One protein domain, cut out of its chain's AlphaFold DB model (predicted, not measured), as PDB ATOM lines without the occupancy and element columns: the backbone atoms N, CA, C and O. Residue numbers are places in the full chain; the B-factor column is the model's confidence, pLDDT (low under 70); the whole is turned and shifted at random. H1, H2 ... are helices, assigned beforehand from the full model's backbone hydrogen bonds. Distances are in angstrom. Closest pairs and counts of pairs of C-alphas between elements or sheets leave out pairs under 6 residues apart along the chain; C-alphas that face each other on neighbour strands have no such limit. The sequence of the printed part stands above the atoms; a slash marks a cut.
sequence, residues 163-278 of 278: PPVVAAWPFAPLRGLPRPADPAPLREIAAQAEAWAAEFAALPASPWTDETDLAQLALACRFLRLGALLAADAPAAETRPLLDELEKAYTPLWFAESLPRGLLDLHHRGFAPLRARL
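What this domain is: This is residues 163 to 278 of the 278 residues of an uncharacterized protein of Verrucomicrobia bacterium ADurb.Bin018 (UniProt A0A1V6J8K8). Four long helices, H3 to H6, form a curved row, each running opposite ways to its neighbour; short H1 and H2 cover the inner side near one end, on H4, with H2 also on H6. The 116 printed residues hold six named helices, H1 to H6 in order, and no named strand: all helix. The whole is compact, radius of gyration of the C-alphas 14.5 A, spanning 45 by 31 by 23 A.

How they stand to each other: H1, residues 164 to 167, touches the hub H4, residues 211 to 231, through 223 to 231 alone; the closest C-alphas, Val 166 and Gly 227, are 4.5 A apart. H3, residues 184 to 202, and H4 form a hairpin at a shallow tilt of 10 degrees; the closest C-alphas, Ala 197 and Ala 218, are 3.9 A apart. H5, residues 236 to 257, and H6, residues 260 to 277, form a hairpin at a shallow tilt of 5 degrees; the closest C-alphas, Arg 240 and Arg 275, are 6.7 A apart. H4 and H6 are apart. In H4 every O i to N i+4 pair is within hydrogen-bond range; in H3 14 of 15 are, in H5 13 of 18, in H6 12 of 14.

Where its parts are: H1 begins at C-alpha 164 (139.527, 161.396, 138.626). H2 is residues 172 to 175. H3 is 27.9 A long, H4 30.1 A, H5 31.2 A. H6, 25.2 A, ends at C-alpha 277 (143.361, 143.654, 130.682).

The domain as a whole: The C-alphas farthest apart, of Ala 181 and Pro 207, are 44.6 A apart. The printed part has no cut and no long link; no printed residue is under 70 in pLDDT.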
ATOM      1  N   PRO A 163     143.001 164.670 137.483       95.69
ATOM      2  CA  PRO A 163     141.584 164.394 137.301       95.69
ATOM      3  C   PRO A 163     141.215 162.961 137.722       95.69
ATOM      4  O   PRO A 163     142.026 162.041 137.568       95.69
ATOM      5  N   PRO A 164     139.959 162.712 138.147       93.94
ATOM      6  CA  PRO A 164     139.527 161.396 138.626       93.94
ATOM      7  C   PRO A 164     139.757 160.240 137.645       93.94
ATOM      8  O   PRO A 164     139.994 159.118 138.071       93.94
ATOM      9  N   VAL A 165     139.725 160.491 136.331       95.69
ATOM     10  CA  VAL A 165     140.014 159.463 135.311       95.69
ATOM     11  C   VAL A 165     141.454 158.938 135.374       95.69
ATOM     12  O   VAL A 165     141.719 157.827 134.935       95.69
ATOM     13  N   VAL A 166     142.376 159.713 135.943       97.31
ATOM     14  CA  VAL A 166     143.766 159.315 136.180       97.31
ATOM     15  C   VAL A 166     143.943 158.807 137.607       97.31
ATOM     16  O   VAL A 166     144.521 157.745 137.814       97.31
ATOM     17  N   ALA A 167     143.421 159.544 138.589       97.25
ATOM     18  CA  ALA A 167     143.666 159.279 140.004       97.25
ATOM     19  C   ALA A 167     142.819 158.139 140.597       97.25
ATOM     20  O   ALA A 167     143.003 157.800 141.761       97.25
ATOM     21  N   ALA A 168     141.867 157.565 139.860       96.56
ATOM     22  CA  ALA A 168     140.917 156.599 140.407       96.56
ATOM     23  C   ALA A 168     141.541 155.276 140.878       96.56
ATOM     24  O   ALA A 168     142.242 154.599 140.127       96.56
ATOM     25  N   TRP A 169     141.128 154.841 142.069       95.75
ATOM     26  CA  TRP A 169     141.252 153.474 142.565       95.75
ATOM     27  C   TRP A 169     139.862 152.813 142.745       95.75
ATOM     28  O   TRP A 169     138.960 153.439 143.307       95.75
ATOM     29  N   PRO A 170     139.655 151.556 142.302       95.56
ATOM     30  CA  PRO A 170     140.511 150.804 141.387       95.56
ATOM     31  C   PRO A 170     140.727 151.564 140.075       95.56
ATOM     32  O   PRO A 170     139.962 152.472 139.748       95.56
ATOM     33  N   PHE A 171     141.773 151.192 139.338       96.25
ATOM     34  CA  PHE A 171     142.187 151.883 138.115       96.25
ATOM     35  C   PHE A 171     141.021 152.160 137.154       96.25
ATOM     36  O   PHE A 171     140.107 151.342 137.014       96.25
ATOM     37  N   ALA A 172     141.079 153.281 136.430       94.19
ATOM     38  CA  ALA A 172     140.007 153.746 135.548       94.19
ATOM     39  C   ALA A 172     139.413 152.686 134.596       94.19
ATOM     40  O   ALA A 172     138.180 152.617 134.517       94.19
ATOM     41  N   PRO A 173     140.204 151.797 133.949       93.81
ATOM     42  CA  PRO A 173     139.642 150.710 133.152       93.81
ATOM     43  C   PRO A 173     138.709 149.803 133.964       93.81
ATOM     44  O   PRO A 173     137.635 149.434 133.488       93.81
ATOM     45  N   LEU A 174     139.076 149.462 135.201       95.50
ATOM     46  CA  LEU A 174     138.290 148.591 136.080       95.50
ATOM     47  C   LEU A 174     137.002 149.259 136.564       95.50
ATOM     48  O   LEU A 174     135.997 148.573 136.737       95.50
ATOM     49  N   ARG A 175     137.014 150.586 136.723       93.56
ATOM     50  CA  ARG A 175     135.828 151.382 137.079       93.56
ATOM     51  C   ARG A 175     134.942 151.748 135.887       93.56
ATOM     52  O   ARG A 175     133.873 152.311 136.097       93.56
ATOM     53  N   GLY A 176     135.370 151.449 134.658       92.06
ATOM     54  CA  GLY A 176     134.631 151.812 133.448       92.06
ATOM     55  C   GLY A 176     134.528 153.324 133.240       92.06
ATOM     56  O   GLY A 176     133.533 153.793 132.692       92.06
ATOM     57  N   LEU A 177     135.521 154.093 133.706       92.31
ATOM     58  CA  LEU A 177     135.526 155.542 133.506       92.31
ATOM     59  C   LEU A 177     135.723 155.868 132.016       92.31
ATOM     60  O   LEU A 177     136.529 155.209 131.350       92.31
ATOM     61  N   PRO A 178     134.994 156.864 131.477       88.81
ATOM     62  CA  PRO A 178     135.078 157.212 130.068       88.81
ATOM     63  C   PRO A 178     136.466 157.752 129.728       88.81
ATOM     64  O   PRO A 178     137.079 158.488 130.503       88.81
ATOM     65  N   ARG A 179     136.944 157.399 128.535       84.25
ATOM     66  CA  ARG A 179     138.224 157.884 128.021       84.25
ATOM     67  C   ARG A 179     138.103 159.357 127.616       84.25
ATOM     68  O   ARG A 179     137.126 159.705 126.947       84.25
ATOM     69  N   PRO A 180     139.075 160.213 127.967       88.06
ATOM     70  CA  PRO A 180     139.133 161.569 127.438       88.06
ATOM     71  C   PRO A 180     139.325 161.561 125.918       88.06
ATOM     72  O   PRO A 180     139.999 160.689 125.376       88.06
ATOM     73  N   ALA A 181     138.724 162.535 125.230       89.25
ATOM     74  CA  ALA A 181     138.822 162.644 123.773       89.25
ATOM     75  C   ALA A 181     140.239 163.020 123.303       89.25
ATOM     76  O   ALA A 181     140.682 162.550 122.258       89.25
ATOM     77  N   ASP A 182     140.942 163.848 124.082       91.94
ATOM     78  CA  ASP A 182     142.326 164.244 123.829       91.94
ATOM     79  C   ASP A 182     143.262 163.614 124.880       91.94
ATOM     80  O   ASP A 182     143.146 163.933 126.068       91.94
ATOM     81  N   PRO A 183     144.187 162.722 124.477       91.44
ATOM     82  CA  PRO A 183     145.146 162.113 125.389       91.44
ATOM     83  C   PRO A 183     146.374 162.993 125.675       91.44
ATOM     84  O   PRO A 183     147.172 162.628 126.540       91.44
ATOM     85  N   ALA A 184     146.585 164.114 124.970       92.88
ATOM     86  CA  ALA A 184     147.793 164.927 125.132       92.88
ATOM     87  C   ALA A 184     147.992 165.455 126.571       92.88
ATOM     88  O   ALA A 184     149.084 165.242 127.109       92.88
ATOM     89  N   PRO A 185     146.967 166.008 127.257       95.44
ATOM     90  CA  PRO A 185     147.108 166.439 128.650       95.44
ATOM     91  C   PRO A 185     147.459 165.291 129.605       95.44
ATOM     92  O   PRO A 185     148.166 165.480 130.589       95.44
ATOM     93  N   LEU A 186     147.001 164.070 129.311       96.19
ATOM     94  CA  LEU A 186     147.286 162.898 130.140       96.19
ATOM     95  C   LEU A 186     148.753 162.472 130.032       96.19
ATOM     96  O   LEU A 186     149.362 162.094 131.028       96.19
ATOM     97  N   ARG A 187     149.350 162.564 128.839       94.56
ATOM     98  CA  ARG A 187     150.785 162.282 128.662       94.56
ATOM     99  C   ARG A 187     151.654 163.308 129.382       94.56
ATOM    100  O   ARG A 187     152.687 162.943 129.933       94.56
ATOM    101  N   GLU A 188     151.220 164.565 129.412       96.56
ATOM    102  CA  GLU A 188     151.883 165.602 130.201       96.56
ATOM    103  C   GLU A 188     151.804 165.292 131.701       96.56
ATOM    104  O   GLU A 188     152.837 165.287 132.370       96.56
ATOM    105  N   ILE A 189     150.624 164.918 132.211       97.69
ATOM    106  CA  ILE A 189     150.459 164.470 133.604       97.69
ATOM    107  C   ILE A 189     151.374 163.280 133.910       97.69
ATOM    108  O   ILE A 189     152.002 163.256 134.963       97.69
ATOM    109  N   ALA A 190     151.497 162.306 133.003       97.69
ATOM    110  CA  ALA A 190     152.380 161.157 133.205       97.69
ATOM    111  C   ALA A 190     153.851 161.573 133.403       97.69
ATOM    112  O   ALA A 190     154.533 161.017 134.263       97.69
ATOM    113  N   ALA A 191     154.331 162.560 132.638       96.25
ATOM    114  CA  ALA A 191     155.683 163.096 132.778       96.25
ATOM    115  C   ALA A 191     155.850 163.932 134.059       96.25
ATOM    116  O   ALA A 191     156.840 163.779 134.774       96.25
ATOM    117  N   GLN A 192     154.872 164.782 134.375       98.25
ATOM    118  CA  GLN A 192     154.893 165.620 135.575       98.25
ATOM    119  C   GLN A 192     154.828 164.785 136.859       98.25
ATOM    120  O   GLN A 192     155.568 165.054 137.799       98.25
ATOM    121  N   ALA A 193     154.010 163.732 136.886       98.50
ATOM    122  CA  ALA A 193     153.861 162.861 138.045       98.50
ATOM    123  C   ALA A 193     155.158 162.113 138.406       98.50
ATOM    124  O   ALA A 193     155.428 161.896 139.586       98.50
ATOM    125  N   GLU A 194     156.000 161.778 137.420       97.50
ATOM    126  CA  GLU A 194     157.345 161.246 137.683       97.50
ATOM    127  C   GLU A 194     158.246 162.299 138.347       97.50
ATOM    128  O   GLU A 194     158.951 161.999 139.309       97.50
ATOM    129  N   ALA A 195     158.193 163.549 137.873       98.38
ATOM    130  CA  ALA A 195     158.951 164.647 138.473       98.38
ATOM    131  C   ALA A 195     158.491 164.930 139.911       98.38
ATOM    132  O   ALA A 195     159.324 165.039 140.807       98.38
ATOM    133  N   TRP A 196     157.178 164.953 140.163       98.69
ATOM    134  CA  TRP A 196     156.633 165.121 141.513       98.69
ATOM    135  C   TRP A 196     157.045 163.982 142.443       98.69
ATOM    136  O   TRP A 196     157.364 164.235 143.601       98.69
ATOM    137  N   ALA A 197     157.087 162.739 141.949       98.69
ATOM    138  CA  ALA A 197     157.565 161.606 142.735       98.69
ATOM    139  C   ALA A 197     159.026 161.791 143.173       98.69
ATOM    140  O   ALA A 197     159.354 161.557 144.336       98.69
ATOM    141  N   ALA A 198     159.889 162.245 142.258       98.56
ATOM    142  CA  ALA A 198     161.285 162.543 142.567       98.56
ATOM    143  C   ALA A 198     161.421 163.704 143.565       98.56
ATOM    144  O   ALA A 198     162.242 163.630 144.476       98.56
ATOM    145  N   GLU A 199     160.600 164.750 143.432       98.50
ATOM    146  CA  GLU A 199     160.589 165.872 144.374       98.50
ATOM    147  C   GLU A 199     160.121 165.451 145.774       98.50
ATOM    148  O   GLU A 199     160.789 165.789 146.747       98.50
ATOM    149  N   PHE A 200     159.040 164.668 145.894       98.56
ATOM    150  CA  PHE A 200     158.586 164.135 147.186       98.56
ATOM    151  C   PHE A 200     159.656 163.275 147.862       98.56
ATOM    152  O   PHE A 200     159.912 163.448 149.049       98.56
ATOM    153  N   ALA A 201     160.320 162.398 147.105       98.00
ATOM    154  CA  ALA A 201     161.397 161.557 147.624       98.00
ATOM    155  C   ALA A 201     162.639 162.357 148.068       98.00
ATOM    156  O   ALA A 201     163.449 161.844 148.836       98.00
ATOM    157  N   ALA A 202     162.805 163.589 147.578       97.38
ATOM    158  CA  ALA A 202     163.926 164.467 147.907       97.38
ATOM    159  C   ALA A 202     163.622 165.469 149.035       97.38
ATOM    160  O   ALA A 202     164.527 166.197 149.455       97.38
ATOM    161  N   LEU A 203     162.375 165.539 149.519       97.06
ATOM    162  CA  LEU A 203     162.036 166.376 150.670       97.06
ATOM    163  C   LEU A 203     162.796 165.898 151.919       97.06
ATOM    164  O   LEU A 203     163.067 164.706 152.065       97.06
ATOM    165  N   PRO A 204     163.160 166.803 152.841       93.69
ATOM    166  CA  PRO A 204     163.809 166.391 154.071       93.69
ATOM    167  C   PRO A 204     162.786 165.763 155.025       93.69
ATOM    168  O   PRO A 204     161.688 166.290 155.209       93.69
ATOM    169  N   ALA A 205     163.181 164.672 155.680       94.25
ATOM    170  CA  ALA A 205     162.405 164.099 156.771       94.25
ATOM    171  C   ALA A 205     162.281 165.088 157.946       94.25
ATOM    172  O   ALA A 205     163.150 165.938 158.189       94.25
ATOM    173  N   SER A 206     161.205 164.950 158.707       95.56
ATOM    174  CA  SER A 206     160.896 165.736 159.895       95.56
ATOM    175  C   SER A 206     160.352 164.833 161.013       95.56
ATOM    176  O   SER A 206     160.077 163.657 160.786       95.56
ATOM    177  N   PRO A 207     160.132 165.355 162.233       95.44
ATOM    178  CA  PRO A 207     159.444 164.606 163.289       95.44
ATOM    179  C   PRO A 207     158.002 164.183 162.952       95.44
ATOM    180  O   PRO A 207     157.429 163.392 163.694       95.44
ATOM    181  N   TRP A 208     157.406 164.751 161.897       95.69
ATOM    182  CA  TRP A 208     156.029 164.491 161.467       95.69
ATOM    183  C   TRP A 208     155.926 163.742 160.139       95.69
ATOM    184  O   TRP A 208     154.840 163.262 159.831       95.69
ATOM    185  N   THR A 209     157.001 163.707 159.344       96.69
ATOM    186  CA  THR A 209     157.059 162.947 158.090       96.69
ATOM    187  C   THR A 209     158.419 162.278 157.953       96.69
ATOM    188  O   THR A 209     159.446 162.953 157.875       96.69
ATOM    189  N   ASP A 210     158.445 160.952 157.966       96.06
ATOM    190  CA  ASP A 210     159.681 160.183 157.854       96.06
ATOM    191  C   ASP A 210     159.950 159.701 156.416       96.06
ATOM    192  O   ASP A 210     159.224 160.009 155.472       96.06
ATOM    193  N   GLU A 211     161.036 158.954 156.219       95.94
ATOM    194  CA  GLU A 211     161.413 158.427 154.902       95.94
ATOM    195  C   GLU A 211     160.352 157.486 154.299       95.94
ATOM    196  O   GLU A 211     160.204 157.433 153.076       95.94
ATOM    197  N   THR A 212     159.593 156.769 155.135       96.38
ATOM    198  CA  THR A 212     158.476 155.916 154.705       96.38
ATOM    199  C   THR A 212     157.345 156.778 154.163       96.38
ATOM    200  O   THR A 212     156.827 156.483 153.084       96.38
ATOM    201  N   ASP A 213     157.015 157.872 154.855       97.50
ATOM    202  CA  ASP A 213     155.974 158.800 154.414       97.50
ATOM    203  C   ASP A 213     156.323 159.429 153.059       97.50
ATOM    204  O   ASP A 213     155.502 159.484 152.138       97.50
ATOM    205  N   LEU A 214     157.578 159.861 152.905       98.06
ATOM    206  CA  LEU A 214     158.086 160.431 151.658       98.06
ATOM    207  C   LEU A 214     158.077 159.405 150.516       98.06
ATOM    208  O   LEU A 214     157.666 159.723 149.397       98.06
ATOM    209  N   ALA A 215     158.464 158.157 150.795       98.00
ATOM    210  CA  ALA A 215     158.404 157.067 149.825       98.00
ATOM    211  C   ALA A 215     156.959 156.744 149.406       98.00
ATOM    212  O   ALA A 215     156.705 156.472 148.231       98.00
ATOM    213  N   GLN A 216     156.006 156.813 150.335       98.06
ATOM    214  CA  GLN A 216     154.582 156.635 150.057       98.06
ATOM    215  C   GLN A 216     154.016 157.782 149.203       98.06
ATOM    216  O   GLN A 216     153.335 157.513 148.212       98.06
ATOM    217  N   LEU A 217     154.347 159.045 149.496       98.69
ATOM    218  CA  LEU A 217     153.961 160.198 148.661       98.69
ATOM    219  C   LEU A 217     154.524 160.089 147.239       98.69
ATOM    220  O   LEU A 217     153.804 160.300 146.254       98.69
ATOM    221  N   ALA A 218     155.795 159.701 147.122       98.69
ATOM    222  CA  ALA A 218     156.425 159.454 145.835       98.69
ATOM    223  C   ALA A 218     155.725 158.311 145.085       98.69
ATOM    224  O   ALA A 218     155.398 158.446 143.904       98.69
ATOM    225  N   LEU A 219     155.427 157.201 145.766       98.62
ATOM    226  CA  LEU A 219     154.740 156.064 145.163       98.62
ATOM    227  C   LEU A 219     153.317 156.416 144.705       98.62
ATOM    228  O   LEU A 219     152.919 155.989 143.620       98.62
ATOM    229  N   ALA A 220     152.574 157.231 145.461       98.50
ATOM    230  CA  ALA A 220     151.271 157.737 145.032       98.50
ATOM    231  C   ALA A 220     151.377 158.479 143.691       98.50
ATOM    232  O   ALA A 220     150.620 158.190 142.765       98.50
ATOM    233  N   CYS A 221     152.369 159.363 143.536       98.81
ATOM    234  CA  CYS A 221     152.609 160.075 142.278       98.81
ATOM    235  C   CYS A 221     152.966 159.121 141.128       98.81
ATOM    236  O   CYS A 221     152.470 159.267 140.012       98.81
ATOM    237  N   ARG A 222     153.748 158.073 141.391       98.75
ATOM    238  CA  ARG A 222     154.053 157.056 140.372       98.75
ATOM    239  C   ARG A 222     152.819 156.242 139.964       98.75
ATOM    240  O   ARG A 222     152.684 155.875 138.796       98.75
ATOM    241  N   PHE A 223     151.876 156.015 140.878       98.69
ATOM    242  CA  PHE A 223     150.567 155.461 140.529       98.69
ATOM    243  C   PHE A 223     149.720 156.433 139.699       98.69
ATOM    244  O   PHE A 223     149.090 155.984 138.741       98.69
ATOM    245  N   LEU A 224     149.769 157.745 139.968       98.69
ATOM    246  CA  LEU A 224     149.145 158.755 139.095       98.69
ATOM    247  C   LEU A 224     149.737 158.707 137.681       98.69
ATOM    248  O   LEU A 224     148.985 158.744 136.708       98.69
ATOM    249  N   ARG A 225     151.060 158.538 137.546       98.56
ATOM    250  CA  ARG A 225     151.707 158.325 136.240       98.56
ATOM    251  C   ARG A 225     151.132 157.108 135.518       98.56
ATOM    252  O   ARG A 225     150.751 157.224 134.354       98.56
ATOM    253  N   LEU A 226     151.042 155.955 136.188       98.56
ATOM    254  CA  LEU A 226     150.427 154.765 135.593       98.56
ATOM    255  C   LEU A 226     148.972 155.040 135.190       98.56
ATOM    256  O   LEU A 226     148.585 154.726 134.067       98.56
ATOM    257  N   GLY A 227     148.177 155.659 136.065       98.06
ATOM    258  CA  GLY A 227     146.797 156.047 135.774       98.06
ATOM    259  C   GLY A 227     146.682 156.927 134.529       98.06
ATOM    260  O   GLY A 227     145.783 156.733 133.711       98.06
ATOM    261  N   ALA A 228     147.631 157.842 134.336       98.12
ATOM    262  CA  ALA A 228     147.658 158.763 133.211       98.12
ATOM    263  C   ALA A 228     147.982 158.036 131.902       98.12
ATOM    264  O   ALA A 228     147.301 158.243 130.900       98.12
ATOM    265  N   LEU A 229     148.947 157.113 131.933       97.56
ATOM    266  CA  LEU A 229     149.269 156.240 130.802       97.56
ATOM    267  C   LEU A 229     148.091 155.330 130.426       97.56
ATOM    268  O   LEU A 229     147.757 155.213 129.248       97.56
ATOM    269  N   LEU A 230     147.416 154.738 131.417       96.69
ATOM    270  CA  LEU A 230     146.220 153.917 131.200       96.69
ATOM    271  C   LEU A 230     145.084 154.728 130.564       96.69
ATOM    272  O   LEU A 230     144.441 154.265 129.623       96.69
ATOM    273  N   ALA A 231     144.839 155.942 131.058       95.81
ATOM    274  CA  ALA A 231     143.808 156.826 130.526       95.81
ATOM    275  C   ALA A 231     144.158 157.371 129.125       95.81
ATOM    276  O   ALA A 231     143.251 157.673 128.349       95.81
ATOM    277  N   ALA A 232     145.449 157.458 128.787       95.19
ATOM    278  CA  ALA A 232     145.964 157.870 127.478       95.19
ATOM    279  C   ALA A 232     146.063 156.730 126.444       95.19
ATOM    280  O   ALA A 232     146.583 156.961 125.350       95.19
ATOM    281  N   ASP A 233     145.594 155.521 126.786       92.62
ATOM    282  CA  ASP A 233     145.675 154.307 125.957       92.62
ATOM    283  C   ASP A 233     147.124 153.953 125.564       92.62
ATOM    284  O   ASP A 233     147.412 153.535 124.440       92.62
ATOM    285  N   ALA A 234     148.064 154.164 126.493       95.12
ATOM    286  CA  ALA A 234     149.456 153.788 126.291       95.12
ATOM    287  C   ALA A 234     149.588 152.261 126.097       95.12
ATOM    288  O   ALA A 234     148.865 151.491 126.742       95.12
ATOM    289  N   PRO A 235     150.515 151.789 125.241       96.12
ATOM    290  CA  PRO A 235     150.647 150.368 124.936       96.12
ATOM    291  C   PRO A 235     150.909 149.503 126.176       96.12
ATOM    292  O   PRO A 235     151.620 149.903 127.099       96.12
ATOM    293  N   ALA A 236     150.434 148.255 126.152       97.06
ATOM    294  CA  ALA A 236     150.694 147.273 127.210       97.06
ATOM    295  C   ALA A 236     152.195 147.043 127.469       97.06
ATOM    296  O   ALA A 236     152.603 146.794 128.602       97.06
ATOM    297  N   ALA A 237     153.030 147.180 126.430       97.56
ATOM    298  CA  ALA A 237     154.486 147.089 126.537       97.56
ATOM    299  C   ALA A 237     155.099 148.159 127.463       97.56
ATOM    300  O   ALA A 237     156.186 147.947 127.991       97.56
ATOM    301  N   GLU A 238     154.406 149.281 127.670       96.25
ATOM    302  CA  GLU A 238     154.812 150.354 128.580       96.25
ATOM    303  C   GLU A 238     154.128 150.222 129.951       96.25
ATOM    304  O   GLU A 238     154.776 150.323 130.991       96.25
ATOM    305  N   THR A 239     152.821 149.958 129.970       97.75
ATOM    306  CA  THR A 239     152.020 149.987 131.206       97.75
ATOM    307  C   THR A 239     152.170 148.734 132.066       97.75
ATOM    308  O   THR A 239     152.117 148.832 133.292       97.75
ATOM    309  N   ARG A 240     152.389 147.557 131.466       98.00
ATOM    310  CA  ARG A 240     152.482 146.294 132.210       98.00
ATOM    311  C   ARG A 240     153.760 146.178 133.053       98.00
ATOM    312  O   ARG A 240     153.622 145.861 134.233       98.00
ATOM    313  N   PRO A 241     154.967 146.491 132.536       98.38
ATOM    314  CA  PRO A 241     156.167 146.522 133.373       98.38
ATOM    315  C   PRO A 241     156.053 147.532 134.520       98.38
ATOM    316  O   PRO A 241     156.444 147.222 135.642       98.38
ATOM    317  N   LEU A 242     155.465 148.707 134.257       98.38
ATOM    318  CA  LEU A 242     155.250 149.725 135.284       98.38
ATOM    319  C   LEU A 242     154.274 149.241 136.367       98.38
ATOM    320  O   LEU A 242     154.553 149.408 137.547       98.38
ATOM    321  N   LEU A 243     153.161 148.596 136.001       98.56
ATOM    322  CA  LEU A 243     152.228 148.008 136.971       98.56
ATOM    323  C   LEU A 243     152.924 147.004 137.902       98.56
ATOM    324  O   LEU A 243     152.744 147.073 139.117       98.56
ATOM    325  N   ASP A 244     153.713 146.090 137.334       98.19
ATOM    326  CA  ASP A 244     154.431 145.064 138.096       98.19
ATOM    327  C   ASP A 244     155.482 145.687 139.031       98.19
ATOM    328  O   ASP A 244     155.634 145.264 140.181       98.19
ATOM    329  N   GLU A 245     156.180 146.725 138.567       98.31
ATOM    330  CA  GLU A 245     157.130 147.480 139.379       98.31
ATOM    331  C   GLU A 245     156.441 148.185 140.557       98.31
ATOM    332  O   GLU A 245     156.910 148.093 141.696       98.31
ATOM    333  N   LEU A 246     155.319 148.865 140.306       98.31
ATOM    334  CA  LEU A 246     154.598 149.619 141.329       98.31
ATOM    335  C   LEU A 246     153.954 148.708 142.373       98.31
ATOM    336  O   LEU A 246     154.022 149.013 143.560       98.31
ATOM    337  N   GLU A 247     153.388 147.568 141.973       97.50
ATOM    338  CA  GLU A 247     152.874 146.578 142.926       97.50
ATOM    339  C   GLU A 247     153.984 146.041 143.842       97.50
ATOM    340  O   GLU A 247     153.815 145.924 145.063       97.50
ATOM    341  N   LYS A 248     155.159 145.762 143.263       97.50
ATOM    342  CA  LYS A 248     156.331 145.326 144.024       97.50
ATOM    343  C   LYS A 248     156.809 146.406 144.998       97.50
ATOM    344  O   LYS A 248     157.147 146.072 146.130       97.50
ATOM    345  N   ALA A 249     156.830 147.673 144.577       97.25
ATOM    346  CA  ALA A 249     157.211 148.804 145.426       97.25
ATOM    347  C   ALA A 249     156.188 149.078 146.541       97.25
ATOM    348  O   ALA A 249     156.563 149.473 147.643       97.25
ATOM    349  N   TYR A 250     154.906 148.826 146.278       97.12
ATOM    350  CA  TYR A 250     153.824 149.026 147.236       97.12
ATOM    351  C   TYR A 250     153.844 148.020 148.386       97.12
ATOM    352  O   TYR A 250     153.608 148.379 149.536       97.12
ATOM    353  N   THR A 251     154.171 146.763 148.091       95.44
ATOM    354  CA  THR A 251     154.152 145.652 149.054       95.44
ATOM    355  C   THR A 251     154.901 145.931 150.374       95.44
ATOM    356  O   THR A 251     154.299 145.754 151.432       95.44
ATOM    357  N   PRO A 252     156.182 146.360 150.383       95.25
ATOM    358  CA  PRO A 252     156.881 146.646 151.637       95.25
ATOM    359  C   PRO A 252     156.294 147.849 152.390       95.25
ATOM    360  O   PRO A 252     156.214 147.799 153.614       95.25
ATOM    361  N   LEU A 253     155.838 148.891 151.682       94.94
ATOM    362  CA  LEU A 253     155.219 150.073 152.299       94.94
ATOM    363  C   LEU A 253     153.854 149.752 152.914       94.94
ATOM    364  O   LEU A 253     153.509 150.301 153.954       94.94
ATOM    365  N   TRP A 254     153.103 148.821 152.322       94.69
ATOM    366  CA  TRP A 254     151.875 148.301 152.916       94.69
ATOM    367  C   TRP A 254     152.148 147.634 154.266       94.69
ATOM    368  O   TRP A 254     151.457 147.901 155.245       94.69
ATOM    369  N   PHE A 255     153.155 146.761 154.340       93.56
ATOM    370  CA  PHE A 255     153.449 146.017 155.568       93.56
ATOM    371  C   PHE A 255     153.987 146.884 156.712       93.56
ATOM    372  O   PHE A 255     153.974 146.418 157.851       93.56
ATOM    373  N   ALA A 256     154.432 148.113 156.436       89.44
ATOM    374  CA  ALA A 256     154.800 149.070 157.476       89.44
ATOM    375  C   ALA A 256     153.581 149.534 158.299       89.44
ATOM    376  O   ALA A 256     153.691 149.730 159.505       89.44
ATOM    377  N   GLU A 257     152.411 149.636 157.661       86.69
ATOM    378  CA  GLU A 257     151.234 150.329 158.208       86.69
ATOM    379  C   GLU A 257     149.995 149.420 158.330       86.69
ATOM    380  O   GLU A 257     149.049 149.724 159.056       86.69
ATOM    381  N   SER A 258     149.949 148.307 157.592       90.88
ATOM    382  CA  SER A 258     148.710 147.571 157.329       90.88
ATOM    383  C   SER A 258     148.838 146.051 157.412       90.88
ATOM    384  O   SER A 258     149.891 145.440 157.222       90.88
ATOM    385  N   LEU A 259     147.700 145.398 157.676       91.00
ATOM    386  CA  LEU A 259     147.632 143.945 157.840       91.00
ATOM    387  C   LEU A 259     147.786 143.205 156.498       91.00
ATOM    388  O   LEU A 259     147.189 143.618 155.500       91.00
ATOM    389  N   PRO A 260     148.454 142.034 156.462       91.69
ATOM    390  CA  PRO A 260     148.700 141.300 155.217       91.69
ATOM    391  C   PRO A 260     147.461 140.943 154.395       91.69
ATOM    392  O   PRO A 260     147.514 140.887 153.169       91.69
ATOM    393  N   ARG A 261     146.326 140.714 155.060       90.62
ATOM    394  CA  ARG A 261     145.080 140.337 154.387       90.62
ATOM    395  C   ARG A 261     144.557 141.429 153.450       90.62
ATOM    396  O   ARG A 261     143.946 141.083 152.444       90.62
ATOM    397  N   GLY A 262     144.779 142.708 153.760       92.25
ATOM    398  CA  GLY A 262     144.319 143.791 152.889       92.25
ATOM    399  C   GLY A 262     145.113 143.858 151.584       92.25
ATOM    400  O   GLY A 262     144.508 144.001 150.529       92.25
ATOM    401  N   LEU A 263     146.425 143.590 151.613       94.31
ATOM    402  CA  LEU A 263     147.240 143.533 150.393       94.31
ATOM    403  C   LEU A 263     146.752 142.451 149.420       94.31
ATOM    404  O   LEU A 263     146.687 142.687 148.216       94.31
ATOM    405  N   LEU A 264     146.357 141.279 149.935       93.88
ATOM    406  CA  LEU A 264     145.765 140.221 149.108       93.88
ATOM    407  C   LEU A 264     144.451 140.679 148.455       93.88
ATOM    408  O   LEU A 264     144.201 140.372 147.291       93.88
ATOM    409  N   ASP A 265     143.620 141.432 149.178       93.12
ATOM    410  CA  ASP A 265     142.374 141.977 148.634       93.12
ATOM    411  C   ASP A 265     142.651 143.009 147.524       93.12
ATOM    412  O   ASP A 265     142.048 142.934 146.452       93.12
ATOM    413  N   LEU A 266     143.633 143.897 147.718       94.81
ATOM    414  CA  LEU A 266     144.071 144.860 146.699       94.81
ATOM    415  C   LEU A 266     144.645 144.167 145.456       94.81
ATOM    416  O   LEU A 266     144.326 144.559 144.328       94.81
ATOM    417  N   HIS A 267     145.427 143.099 145.643       95.69
ATOM    418  CA  HIS A 267     145.927 142.270 144.547       95.69
ATOM    419  C   HIS A 267     144.775 141.712 143.704       95.69
ATOM    420  O   HIS A 267     144.744 141.886 142.485       95.69
ATOM    421  N   HIS A 268     143.790 141.086 144.352       94.25
ATOM    422  CA  HIS A 268     142.674 140.442 143.662       94.25
ATOM    423  C   HIS A 268     141.670 141.425 143.047       94.25
ATOM    424  O   HIS A 268     141.068 141.103 142.022       94.25
ATOM    425  N   ARG A 269     141.477 142.611 143.637       90.50
ATOM    426  CA  ARG A 269     140.494 143.602 143.161       90.50
ATOM    427  C   ARG A 269     141.053 144.621 142.177       90.50
ATOM    428  O   ARG A 269     140.286 145.150 141.376       90.50
ATOM    429  N   GLY A 270     142.351 144.908 142.236       95.31
ATOM    430  CA  GLY A 270     142.985 145.949 141.429       95.31
ATOM    431  C   GLY A 270     144.081 145.413 140.520       95.31
ATOM    432  O   GLY A 270     143.940 145.445 139.299       95.31
ATOM    433  N   PHE A 271     145.166 144.900 141.100       97.31
ATOM    434  CA  PHE A 271     146.374 144.573 140.336       97.31
ATOM    435  C   PHE A 271     146.184 143.408 139.352       97.31
ATOM    436  O   PHE A 271     146.435 143.562 138.157       97.31
ATOM    437  N   ALA A 272     145.700 142.254 139.816       97.50
ATOM    438  CA  ALA A 272     145.456 141.083 138.974       97.50
ATOM    439  C   ALA A 272     144.454 141.343 137.828       97.50
ATOM    440  O   ALA A 272     144.785 141.026 136.681       97.50
ATOM    441  N   PRO A 273     143.266 141.937 138.066       97.62
ATOM    442  CA  PRO A 273     142.331 142.213 136.981       97.62
ATOM    443  C   PRO A 273     142.828 143.307 136.030       97.62
ATOM    444  O   PRO A 273     142.534 143.220 134.840       97.62
ATOM    445  N   LEU A 274     143.590 144.306 136.500       97.62
ATOM    446  CA  LEU A 274     144.217 145.269 135.589       97.62
ATOM    447  C   LEU A 274     145.239 144.564 134.691       97.62
ATOM    448  O   LEU A 274     145.176 144.714 133.476       97.62
ATOM    449  N   ARG A 275     146.119 143.738 135.265       97.25
ATOM    450  CA  ARG A 275     147.124 142.969 134.517       97.25
ATOM    451  C   ARG A 275     146.503 142.054 133.462       97.25
ATOM    452  O   ARG A 275     147.083 141.884 132.401       97.25
ATOM    453  N   ALA A 276     145.337 141.470 133.736       96.75
ATOM    454  CA  ALA A 276     144.622 140.638 132.768       96.75
ATOM    455  C   ALA A 276     144.036 141.435 131.585       96.75
ATOM    456  O   ALA A 276     143.724 140.843 130.555       96.75
ATOM    457  N   ARG A 277     143.861 142.755 131.734       94.19
ATOM    458  CA  ARG A 277     143.361 143.654 130.682       94.19
ATOM    459  C   ARG A 277     144.465 144.313 129.847       94.19
ATOM    460  O   ARG A 277     144.126 144.863 128.802       94.19
ATOM    461  N   LEU A 278     145.716 144.294 130.318       93.00
ATOM    462  CA  LEU A 278     146.904 144.827 129.633       93.00
ATOM    463  C   LEU A 278     147.596 143.751 128.789       93.00
ATOM    464  O   LEU A 278     147.692 143.962 127.565       93.00
TER     465      LEU A 278